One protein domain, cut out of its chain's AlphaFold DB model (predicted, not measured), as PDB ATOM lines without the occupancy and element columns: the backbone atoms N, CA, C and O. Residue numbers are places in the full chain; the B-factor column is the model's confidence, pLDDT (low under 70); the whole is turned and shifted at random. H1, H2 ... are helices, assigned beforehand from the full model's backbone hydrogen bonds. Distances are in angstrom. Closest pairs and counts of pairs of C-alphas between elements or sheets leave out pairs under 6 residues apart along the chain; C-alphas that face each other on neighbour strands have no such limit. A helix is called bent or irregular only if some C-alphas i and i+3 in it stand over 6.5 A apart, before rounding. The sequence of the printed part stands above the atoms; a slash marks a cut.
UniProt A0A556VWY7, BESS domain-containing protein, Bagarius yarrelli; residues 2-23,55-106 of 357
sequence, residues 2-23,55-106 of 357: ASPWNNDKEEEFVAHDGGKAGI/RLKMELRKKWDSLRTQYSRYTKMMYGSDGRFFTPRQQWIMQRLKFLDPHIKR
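Overview. This is residues 2 to 23 and 55 to 106 of the 357 residues of the protein "BESS domain-containing protein" of Bagarius yarrelli (UniProt A0A556VWY7). One long helix, H2, makes the longest axis, and two shorter helices, H1 and H3, cross it on one and the same side, roughly side by side, with the small helix H4 turning off after the end of H3. The packing is loose, for among the helices only H2 and H3 touch, while residues 79 to 85, in the link from H2 to H3, stick out past the end of H2. The printed part has 74 residues with four named helices, in the order H1, H2, H3, H4, and no named strand; the class is all helix. It is only just compact, close to loose, with a radius of gyration of the C-alphas of 13.1 A, and it spans 42 by 32 by 18 A.

Arrangement. Begin with H2, residues 55 to 78, and look at its residues 67 to 75, which alone touch H3, residues 88 to 96. The closest C-alphas there are those of Tyr 71 and Met 94, 6.1 A apart, and the two helices are about perpendicular at 78 degrees. H4, residues 98 to 103, is close to H2 but not clearly touching, with the C-alphas of Arg 68 and Leu 100 closest at 7.4 A; their lines are about perpendicular at 85 degrees. H3 and H4 meet only through their link. Now turn to H1, residues 7 to 18: H1 and H2 are near each other, with 9 pairs of C-alphas within 10 A. H1 is close to H3 but not clearly touching, at 7.4 A between the C-alphas of Val 14 and Arg 96, and they run the same way at a shallow tilt of 16 degrees. In H1, H2 and H3 every O i to N i+4 pair is within hydrogen-bond range; in H4 0 of 2 are, beside 2 of 3 O i to N i+3 pairs.

Along the chain. Find C-alpha 55 at (371.893, 265.877, 316.115); from there H2 runs 34.8 A to C-alpha 78 at (360.246, 251.034, 286.919). H1 runs 15.7 A from Asn 7 to Gly 18, and H3 runs 12.1 A from Pro 88 to Arg 96. H4 runs 10.1 A from Lys 98 to C-alpha 103 at (374.727, 249.427, 296.964); it is irregular, but only just, with C-alphas 99 and 102 7.0 A apart.

Size, cuts and confidence. The two C-alphas farthest apart are those of Arg 55 and Asp 82, at 42.3 A. Residues 24 to 54 are not printed, and across this cut, in the link from H1 to H2, C-alphas 23 and 55 are 23.8 A apart. The link from H2 to H3 is short, with 9 residues, and that from H3 to H4 is tight, with 1 residue. Look in the B-factor column for the pLDDT: its mean over the printed part is 83.9, and residues 2 to 3, 20 to 23 and 81 to 82 are under 70.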
ATOM      1  N   ALA A   2     356.494 272.701 308.859       49.22
ATOM      2  CA  ALA A   2     357.140 272.524 307.558       49.22
ATOM      3  C   ALA A   2     358.431 271.707 307.737       49.22
ATOM      4  O   ALA A   2     359.164 271.926 308.702       49.22
ATOM      5  N   SER A   3     358.691 270.744 306.849       60.81
ATOM      6  CA  SER A   3     359.952 269.998 306.884       60.81
ATOM      7  C   SER A   3     361.106 270.989 306.666       60.81
ATOM      8  O   SER A   3     361.043 271.755 305.706       60.81
ATOM      9  N   PRO A   4     362.159 271.002 307.504       76.81
ATOM     10  CA  PRO A   4     363.277 271.951 307.380       76.81
ATOM     11  C   PRO A   4     364.149 271.743 306.124       76.81
ATOM     12  O   PRO A   4     365.111 272.487 305.897       76.81
ATOM     13  N   TRP A   5     363.803 270.741 305.317       77.00
ATOM     14  CA  TRP A   5     364.463 270.332 304.088       77.00
ATOM     15  C   TRP A   5     363.597 270.714 302.887       77.00
ATOM     16  O   TRP A   5     362.535 270.129 302.674       77.00
ATOM     17  N   ASN A   6     364.051 271.709 302.131       86.75
ATOM     18  CA  ASN A   6     363.528 272.037 300.808       86.75
ATOM     19  C   ASN A   6     364.308 271.259 299.731       86.75
ATOM     20  O   ASN A   6     365.336 270.645 300.023       86.75
ATOM     21  N   ASN A   7     363.817 271.293 298.489       83.31
ATOM     22  CA  ASN A   7     364.490 270.645 297.360       83.31
ATOM     23  C   ASN A   7     365.947 271.120 297.212       83.31
ATOM     24  O   ASN A   7     366.810 270.294 296.943       83.31
ATOM     25  N   ASP A   8     366.224 272.404 297.461       86.94
ATOM     26  CA  ASP A   8     367.564 272.983 297.293       86.94
ATOM     27  C   ASP A   8     368.588 272.373 298.263       86.94
ATOM     28  O   ASP A   8     369.670 271.969 297.848       86.94
ATOM     29  N   LYS A   9     368.233 272.217 299.547       87.00
ATOM     30  CA  LYS A   9     369.103 271.562 300.542       87.00
ATOM     31  C   LYS A   9     369.322 270.085 300.243       87.00
ATOM     32  O   LYS A   9     370.384 269.543 300.533       87.00
ATOM     33  N   GLU A  10     368.307 269.410 299.708       85.56
ATOM     34  CA  GLU A  10     368.449 268.012 299.296       85.56
ATOM     35  C   GLU A  10     369.345 267.883 298.059       85.56
ATOM     36  O   GLU A  10     370.114 266.928 297.978       85.56
ATOM     37  N   GLU A  11     369.304 268.842 297.133       88.19
ATOM     38  CA  GLU A  11     370.226 268.891 295.999       88.19
ATOM     39  C   GLU A  11     371.666 269.168 296.433       88.19
ATOM     40  O   GLU A  11     372.561 268.445 296.000       88.19
ATOM     41  N   GLU A  12     371.891 270.136 297.323       88.00
ATOM     42  CA  GLU A  12     373.215 270.420 297.892       88.00
ATOM     43  C   GLU A  12     373.801 269.180 298.586       88.00
ATOM     44  O   GLU A  12     374.945 268.794 298.339       88.00
ATOM     45  N   PHE A  13     372.983 268.498 299.390       85.31
ATOM     46  CA  PHE A  13     373.377 267.277 300.085       85.31
ATOM     47  C   PHE A  13     373.733 266.137 299.118       85.31
ATOM     48  O   PHE A  13     374.790 265.517 299.242       85.31
ATOM     49  N   VAL A  14     372.892 265.884 298.109       86.12
ATOM     50  CA  VAL A  14     373.162 264.842 297.105       86.12
ATOM     51  C   VAL A  14     374.365 265.199 296.229       86.12
ATOM     52  O   VAL A  14     375.096 264.298 295.827       86.12
ATOM     53  N   ALA A  15     374.611 266.479 295.943       84.75
ATOM     54  CA  ALA A  15     375.793 266.915 295.203       84.75
ATOM     55  C   ALA A  15     377.085 266.669 295.999       84.75
ATOM     56  O   ALA A  15     378.052 266.139 295.448       84.75
ATOM     57  N   HIS A  16     377.080 266.989 297.298       82.50
ATOM     58  CA  HIS A  16     378.220 266.759 298.184       82.50
ATOM     59  C   HIS A  16     378.567 265.266 298.308       82.50
ATOM     60  O   HIS A  16     379.734 264.889 298.180       82.50
ATOM     61  N   ASP A  17     377.565 264.404 298.504       75.06
ATOM     62  CA  ASP A  17     377.795 262.966 298.706       75.06
ATOM     63  C   ASP A  17     377.945 262.191 297.389       75.06
ATOM     64  O   ASP A  17     378.703 261.222 297.317       75.06
ATOM     65  N   GLY A  18     377.297 262.645 296.313       72.06
ATOM     66  CA  GLY A  18     377.437 262.075 294.972       72.06
ATOM     67  C   GLY A  18     378.857 262.218 294.419       72.06
ATOM     68  O   GLY A  18     379.368 261.283 293.803       72.06
ATOM     69  N   GLY A  19     379.537 263.335 294.711       70.12
ATOM     70  CA  GLY A  19     380.953 263.526 294.370       70.12
ATOM     71  C   GLY A  19     381.900 262.587 295.129       70.12
ATOM     72  O   GLY A  19     382.973 262.255 294.631       70.12
ATOM     73  N   LYS A  20     381.482 262.095 296.303       66.81
ATOM     74  CA  LYS A  20     382.252 261.176 297.160       66.81
ATOM     75  C   LYS A  20     381.854 259.707 296.990       66.81
ATOM     76  O   LYS A  20     382.400 258.844 297.675       66.81
ATOM     77  N   ALA A  21     380.952 259.385 296.058       56.16
ATOM     78  CA  ALA A  21     380.463 258.020 295.843       56.16
ATOM     79  C   ALA A  21     381.587 257.003 295.540       56.16
ATOM     80  O   ALA A  21     381.455 255.824 295.870       56.16
ATOM     81  N   GLY A  22     382.722 257.455 294.987       53.53
ATOM     82  CA  GLY A  22     383.921 256.626 294.809       53.53
ATOM     83  C   GLY A  22     384.521 256.107 296.123       53.53
ATOM     84  O   GLY A  22     385.000 254.977 296.160       53.53
ATOM     85  N   ILE A  23     384.417 256.879 297.209       53.59
ATOM     86  CA  ILE A  23     384.935 256.542 298.547       53.59
ATOM     87  C   ILE A  23     383.958 255.605 299.282       53.59
ATOM     88  O   ILE A  23     384.363 254.636 299.922       53.59
ATOM     89  N   ARG A  55     373.277 265.738 316.586       80.00
ATOM     90  CA  ARG A  55     371.893 265.877 316.115       80.00
ATOM     91  C   ARG A  55     371.825 266.035 314.595       80.00
ATOM     92  O   ARG A  55     370.993 265.388 313.959       80.00
ATOM     93  N   LEU A  56     372.694 266.862 314.009       78.75
ATOM     94  CA  LEU A  56     372.753 267.054 312.558       78.75
ATOM     95  C   LEU A  56     373.187 265.772 311.836       78.75
ATOM     96  O   LEU A  56     372.554 265.401 310.850       78.75
ATOM     97  N   LYS A  57     374.184 265.041 312.356       80.94
ATOM     98  CA  LYS A  57     374.596 263.731 311.824       80.94
ATOM     99  C   LYS A  57     373.432 262.735 311.829       80.94
ATOM    100  O   LYS A  57     373.179 262.086 310.816       80.94
ATOM    101  N   MET A  58     372.676 262.643 312.925       86.12
ATOM    102  CA  MET A  58     371.504 261.761 313.009       86.12
ATOM    103  C   MET A  58     370.396 262.155 312.025       86.12
ATOM    104  O   MET A  58     369.765 261.282 311.424       86.12
ATOM    105  N   GLU A  59     370.139 263.452 311.844       85.44
ATOM    106  CA  GLU A  59     369.165 263.937 310.860       85.44
ATOM    107  C   GLU A  59     369.598 263.621 309.424       85.44
ATOM    108  O   GLU A  59     368.776 263.149 308.633       85.44
ATOM    109  N   LEU A  60     370.884 263.801 309.108       82.50
ATOM    110  CA  LEU A  60     371.469 263.444 307.816       82.50
ATOM    111  C   LEU A  60     371.370 261.937 307.553       82.50
ATOM    112  O   LEU A  60     370.898 261.542 306.488       82.50
ATOM    113  N   ARG A  61     371.700 261.092 308.541       83.94
ATOM    114  CA  ARG A  61     371.551 259.627 308.442       83.94
ATOM    115  C   ARG A  61     370.104 259.232 308.138       83.94
ATOM    116  O   ARG A  61     369.843 258.537 307.159       83.94
ATOM    117  N   LYS A  62     369.136 259.763 308.897       90.31
ATOM    118  CA  LYS A  62     367.699 259.513 308.663       90.31
ATOM    119  C   LYS A  62     367.254 259.943 307.265       90.31
ATOM    120  O   LYS A  62     366.431 259.274 306.635       90.31
ATOM    121  N   LYS A  63     367.769 261.072 306.773       88.19
ATOM    122  CA  LYS A  63     367.459 261.582 305.434       88.19
ATOM    123  C   LYS A  63     368.046 260.706 304.341       88.19
ATOM    124  O   LYS A  63     367.330 260.373 303.398       88.19
ATOM    125  N   TRP A  64     369.289 260.274 304.503       87.62
ATOM    126  CA  TRP A  64     369.937 259.346 303.589       87.62
ATOM    127  C   TRP A  64     369.193 258.012 303.490       87.62
ATOM    128  O   TRP A  64     368.884 257.558 302.388       87.62
ATOM    129  N   ASP A  65     368.801 257.425 304.622       89.31
ATOM    130  CA  ASP A  65     368.043 256.170 304.643       89.31
ATOM    131  C   ASP A  65     366.652 256.319 304.012       89.31
ATOM    132  O   ASP A  65     366.183 255.433 303.285       89.31
ATOM    133  N   SER A  66     366.004 257.471 304.218       92.69
ATOM    134  CA  SER A  66     364.748 257.810 303.544       92.69
ATOM    135  C   SER A  66     364.926 257.894 302.026       92.69
ATOM    136  O   SER A  66     364.151 257.286 301.286       92.69
ATOM    137  N   LEU A  67     365.967 258.583 301.545       92.38
ATOM    138  CA  LEU A  67     366.277 258.701 300.117       92.38
ATOM    139  C   LEU A  67     366.624 257.343 299.491       92.38
ATOM    140  O   LEU A  67     366.080 256.998 298.442       92.38
ATOM    141  N   ARG A  68     367.441 256.526 300.165       92.06
ATOM    142  CA  ARG A  68     367.782 255.158 299.738       92.06
ATOM    143  C   ARG A  68     366.538 254.270 299.642       92.06
ATOM    144  O   ARG A  68     366.385 253.518 298.675       92.06
ATOM    145  N   THR A  69     365.625 254.379 300.608       93.12
ATOM    146  CA  THR A  69     364.351 253.643 300.608       93.12
ATOM    147  C   THR A  69     363.442 254.094 299.466       93.12
ATOM    148  O   THR A  69     362.875 253.253 298.766       93.12
ATOM    149  N   GLN A  70     363.318 255.406 299.246       94.69
ATOM    150  CA  GLN A  70     362.526 255.971 298.152       94.69
ATOM    151  C   GLN A  70     363.067 255.539 296.791       94.69
ATOM    152  O   GLN A  70     362.310 255.016 295.976       94.69
ATOM    153  N   TYR A  71     364.377 255.671 296.579       95.12
ATOM    154  CA  TYR A  71     365.032 255.214 295.360       95.12
ATOM    155  C   TYR A  71     364.790 253.717 295.134       95.12
ATOM    156  O   TYR A  71     364.284 253.330 294.088       95.12
ATOM    157  N   SER A  72     365.014 252.875 296.149       93.12
ATOM    158  CA  SER A  72     364.767 251.427 296.051       93.12
ATOM    159  C   SER A  72     363.321 251.090 295.664       93.12
ATOM    160  O   SER A  72     363.085 250.135 294.923       93.12
ATOM    161  N   ARG A  73     362.337 251.856 296.157       92.38
ATOM    162  CA  ARG A  73     360.921 251.687 295.794       92.38
ATOM    163  C   ARG A  73     360.656 252.104 294.348       92.38
ATOM    164  O   ARG A  73     360.028 251.340 293.621       92.38
ATOM    165  N   TYR A  74     361.150 253.263 293.917       93.62
ATOM    166  CA  TYR A  74     360.918 253.758 292.555       93.62
ATOM    167  C   TYR A  74     361.635 252.920 291.496       93.62
ATOM    168  O   TYR A  74     361.037 252.598 290.473       93.62
ATOM    169  N   THR A  75     362.847 252.443 291.785       91.50
ATOM    170  CA  THR A  75     363.563 251.517 290.903       91.50
ATOM    171  C   THR A  75     362.803 250.201 290.738       91.50
ATOM    172  O   THR A  75     362.735 249.684 289.631       91.50
ATOM    173  N   LYS A  76     362.155 249.672 291.790       89.12
ATOM    174  CA  LYS A  76     361.281 248.488 291.662       89.12
ATOM    175  C   LYS A  76     360.037 248.762 290.818       89.12
ATOM    176  O   LYS A  76     359.635 247.899 290.047       89.12
ATOM    177  N   MET A  77     359.439 249.945 290.955       87.56
ATOM    178  CA  MET A  77     358.269 250.326 290.159       87.56
ATOM    179  C   MET A  77     358.595 250.437 288.665       87.56
ATOM    180  O   MET A  77     357.752 250.080 287.851       87.56
ATOM    181  N   MET A  78     359.813 250.863 288.311       85.94
ATOM    182  CA  MET A  78     360.246 251.034 286.919       85.94
ATOM    183  C   MET A  78     360.126 249.757 286.078       85.94
ATOM    184  O   MET A  78     359.731 249.831 284.922       85.94
ATOM    185  N   TYR A  79     360.438 248.593 286.653       79.88
ATOM    186  CA  TYR A  79     360.457 247.318 285.924       79.88
ATOM    187  C   TYR A  79     359.107 246.590 285.897       79.88
ATOM    188  O   TYR A  79     358.997 245.552 285.254       79.88
ATOM    189  N   GLY A  80     358.095 247.096 286.609       73.56
ATOM    190  CA  GLY A  80     356.795 246.429 286.745       73.56
ATOM    191  C   GLY A  80     355.594 247.299 286.390       73.56
ATOM    192  O   GLY A  80     354.463 246.876 286.618       73.56
ATOM    193  N   SER A  81     355.796 248.527 285.901       65.69
ATOM    194  CA  SER A  81     354.681 249.416 285.580       65.69
ATOM    195  C   SER A  81     354.406 249.470 284.080       65.69
ATOM    196  O   SER A  81     355.201 250.041 283.336       65.69
ATOM    197  N   ASP A  82     353.232 248.976 283.681       67.00
ATOM    198  CA  ASP A  82     352.573 249.250 282.396       67.00
ATOM    199  C   ASP A  82     352.301 250.759 282.237       67.00
ATOM    200  O   ASP A  82     351.213 251.259 282.524       67.00
ATOM    201  N   GLY A  83     353.320 251.522 281.842       74.31
ATOM    202  CA  GLY A  83     353.162 252.896 281.357       74.31
ATOM    203  C   GLY A  83     352.811 253.965 282.400       74.31
ATOM    204  O   GLY A  83     352.266 255.006 282.036       74.31
ATOM    205  N   ARG A  84     353.112 253.773 283.694       79.81
ATOM    206  CA  ARG A  84     352.924 254.857 284.680       79.81
ATOM    207  C   ARG A  84     354.035 255.896 284.550       79.81
ATOM    208  O   ARG A  84     355.210 255.588 284.717       79.81
ATOM    209  N   PHE A  85     353.649 257.148 284.321       87.00
ATOM    210  CA  PHE A  85     354.577 258.275 284.338       87.00
ATOM    211  C   PHE A  85     355.066 258.549 285.765       87.00
ATOM    212  O   PHE A  85     354.270 258.684 286.697       87.00
ATOM    213  N   PHE A  86     356.382 258.659 285.931       93.38
ATOM    214  CA  PHE A  86     356.984 259.128 287.175       93.38
ATOM    215  C   PHE A  86     356.694 260.616 287.383       93.38
ATOM    216  O   PHE A  86     356.781 261.410 286.447       93.38
ATOM    217  N   THR A  87     356.408 261.011 288.623       94.44
ATOM    218  CA  THR A  87     356.333 262.433 288.978       94.44
ATOM    219  C   THR A  87     357.708 263.094 288.800       94.44
ATOM    220  O   THR A  87     358.729 262.410 288.926       94.44
ATOM    221  N   PRO A  88     357.793 264.423 288.580       94.38
ATOM    222  CA  PRO A  88     359.083 265.109 288.438       94.38
ATOM    223  C   PRO A  88     360.040 264.833 289.605       94.38
ATOM    224  O   PRO A  88     361.235 264.619 289.416       94.38
ATOM    225  N   ARG A  89     359.500 264.738 290.826       92.25
ATOM    226  CA  ARG A  89     360.278 264.393 292.018       92.25
ATOM    227  C   ARG A  89     360.811 262.958 291.984       92.25
ATOM    228  O   ARG A  89     361.943 262.723 292.394       92.25
ATOM    229  N   GLN A  90     360.016 262.001 291.510       94.62
ATOM    230  CA  GLN A  90     360.449 260.610 291.346       94.62
ATOM    231  C   GLN A  90     361.553 260.493 290.295       94.62
ATOM    232  O   GLN A  90     362.563 259.842 290.554       94.62
ATOM    233  N   GLN A  91     361.399 261.178 289.158       94.50
ATOM    234  CA  GLN A  91     362.428 261.240 288.118       94.50
ATOM    235  C   GLN A  91     363.729 261.833 288.660       94.50
ATOM    236  O   GLN A  91     364.789 261.247 288.456       94.50
ATOM    237  N   TRP A  92     363.650 262.932 289.418       95.19
ATOM    238  CA  TRP A  92     364.817 263.542 290.057       95.19
ATOM    239  C   TRP A  92     365.541 262.559 290.985       95.19
ATOM    240  O   TRP A  92     366.752 262.382 290.864       95.19
ATOM    241  N   ILE A  93     364.798 261.859 291.854       94.19
ATOM    242  CA  ILE A  93     365.361 260.854 292.771       94.19
ATOM    243  C   ILE A  93     366.064 259.748 291.979       94.19
ATOM    244  O   ILE A  93     367.201 259.402 292.290       94.19
ATOM    245  N   MET A  94     365.417 259.208 290.946       94.44
ATOM    246  CA  MET A  94     365.984 258.127 290.137       94.44
ATOM    247  C   MET A  94     367.218 258.557 289.337       94.44
ATOM    248  O   MET A  94     368.164 257.786 289.206       94.44
ATOM    249  N   GLN A  95     367.231 259.781 288.810       94.12
ATOM    250  CA  GLN A  95     368.366 260.300 288.048       94.12
ATOM    251  C   GLN A  95     369.558 260.613 288.954       94.12
ATOM    252  O   GLN A  95     370.677 260.192 288.665       94.12
ATOM    253  N   ARG A  96     369.331 261.336 290.057       94.31
ATOM    254  CA  ARG A  96     370.414 261.824 290.922       94.31
ATOM    255  C   ARG A  96     370.976 260.750 291.843       94.31
ATOM    256  O   ARG A  96     372.171 260.761 292.102       94.31
ATOM    257  N   LEU A  97     370.158 259.798 292.292       94.56
ATOM    258  CA  LEU A  97     370.605 258.721 293.181       94.56
ATOM    259  C   LEU A  97     370.983 257.432 292.443       94.56
ATOM    260  O   LEU A  97     371.132 256.388 293.071       94.56
ATOM    261  N   LYS A  98     371.195 257.492 291.122       93.19
ATOM    262  CA  LYS A  98     371.607 256.334 290.314       93.19
ATOM    263  C   LYS A  98     372.898 255.677 290.818       93.19
ATOM    264  O   LYS A  98     373.072 254.469 290.694       93.19
ATOM    265  N   PHE A  99     373.785 256.447 291.452       90.81
ATOM    266  CA  PHE A  99     375.009 255.926 292.067       90.81
ATOM    267  C   PHE A  99     374.748 254.962 293.239       90.81
ATOM    268  O   PHE A  99     375.658 254.241 293.637       90.81
ATOM    269  N   LEU A 100     373.526 254.912 293.788       89.19
ATOM    270  CA  LEU A 100     373.141 253.941 294.814       89.19
ATOM    271  C   LEU A 100     372.846 252.547 294.248       89.19
ATOM    272  O   LEU A 100     372.790 251.597 295.029       89.19
ATOM    273  N   ASP A 101     372.676 252.392 292.929       89.62
ATOM    274  CA  ASP A 101     372.358 251.100 292.301       89.62
ATOM    275  C   ASP A 101     373.289 249.952 292.728       89.62
ATOM    276  O   ASP A 101     372.768 248.892 293.081       89.62
ATOM    277  N   PRO A 102     374.628 250.122 292.769       87.31
ATOM    278  CA  PRO A 102     375.537 249.061 293.209       87.31
ATOM    279  C   PRO A 102     375.380 248.690 294.691       87.31
ATOM    280  O   PRO A 102     375.734 247.585 295.090       87.31
ATOM    281  N   HIS A 103     374.862 249.604 295.515       80.69
ATOM    282  CA  HIS A 103     374.727 249.427 296.964       80.69
ATOM    283  C   HIS A 103     373.372 248.851 297.375       80.69
ATOM    284  O   HIS A 103     373.208 248.352 298.490       80.69
ATOM    285  N   ILE A 104     372.382 248.906 296.487       84.44
ATOM    286  CA  ILE A 104     371.067 248.335 296.743       84.44
ATOM    287  C   ILE A 104     371.114 246.883 296.305       84.44
ATOM    288  O   ILE A 104     370.956 246.557 295.130       84.44
ATOM    289  N   LYS A 105     371.309 245.992 297.282       79.19
ATOM    290  CA  LYS A 105     371.151 244.551 297.082       79.19
ATOM    291  C   LYS A 105     369.726 244.293 296.604       79.19
ATOM    292  O   LYS A 105     368.777 244.276 297.395       79.19
ATOM    293  N   ARG A 106     369.559 244.124 295.293       76.31
ATOM    294  CA  ARG A 106     368.303 243.643 294.729       76.31
ATOM    295  C   ARG A 106     368.117 242.250 295.303       76.31
ATOM    296  O   ARG A 106     368.934 241.370 295.054       76.31
TER     297      ARG A 106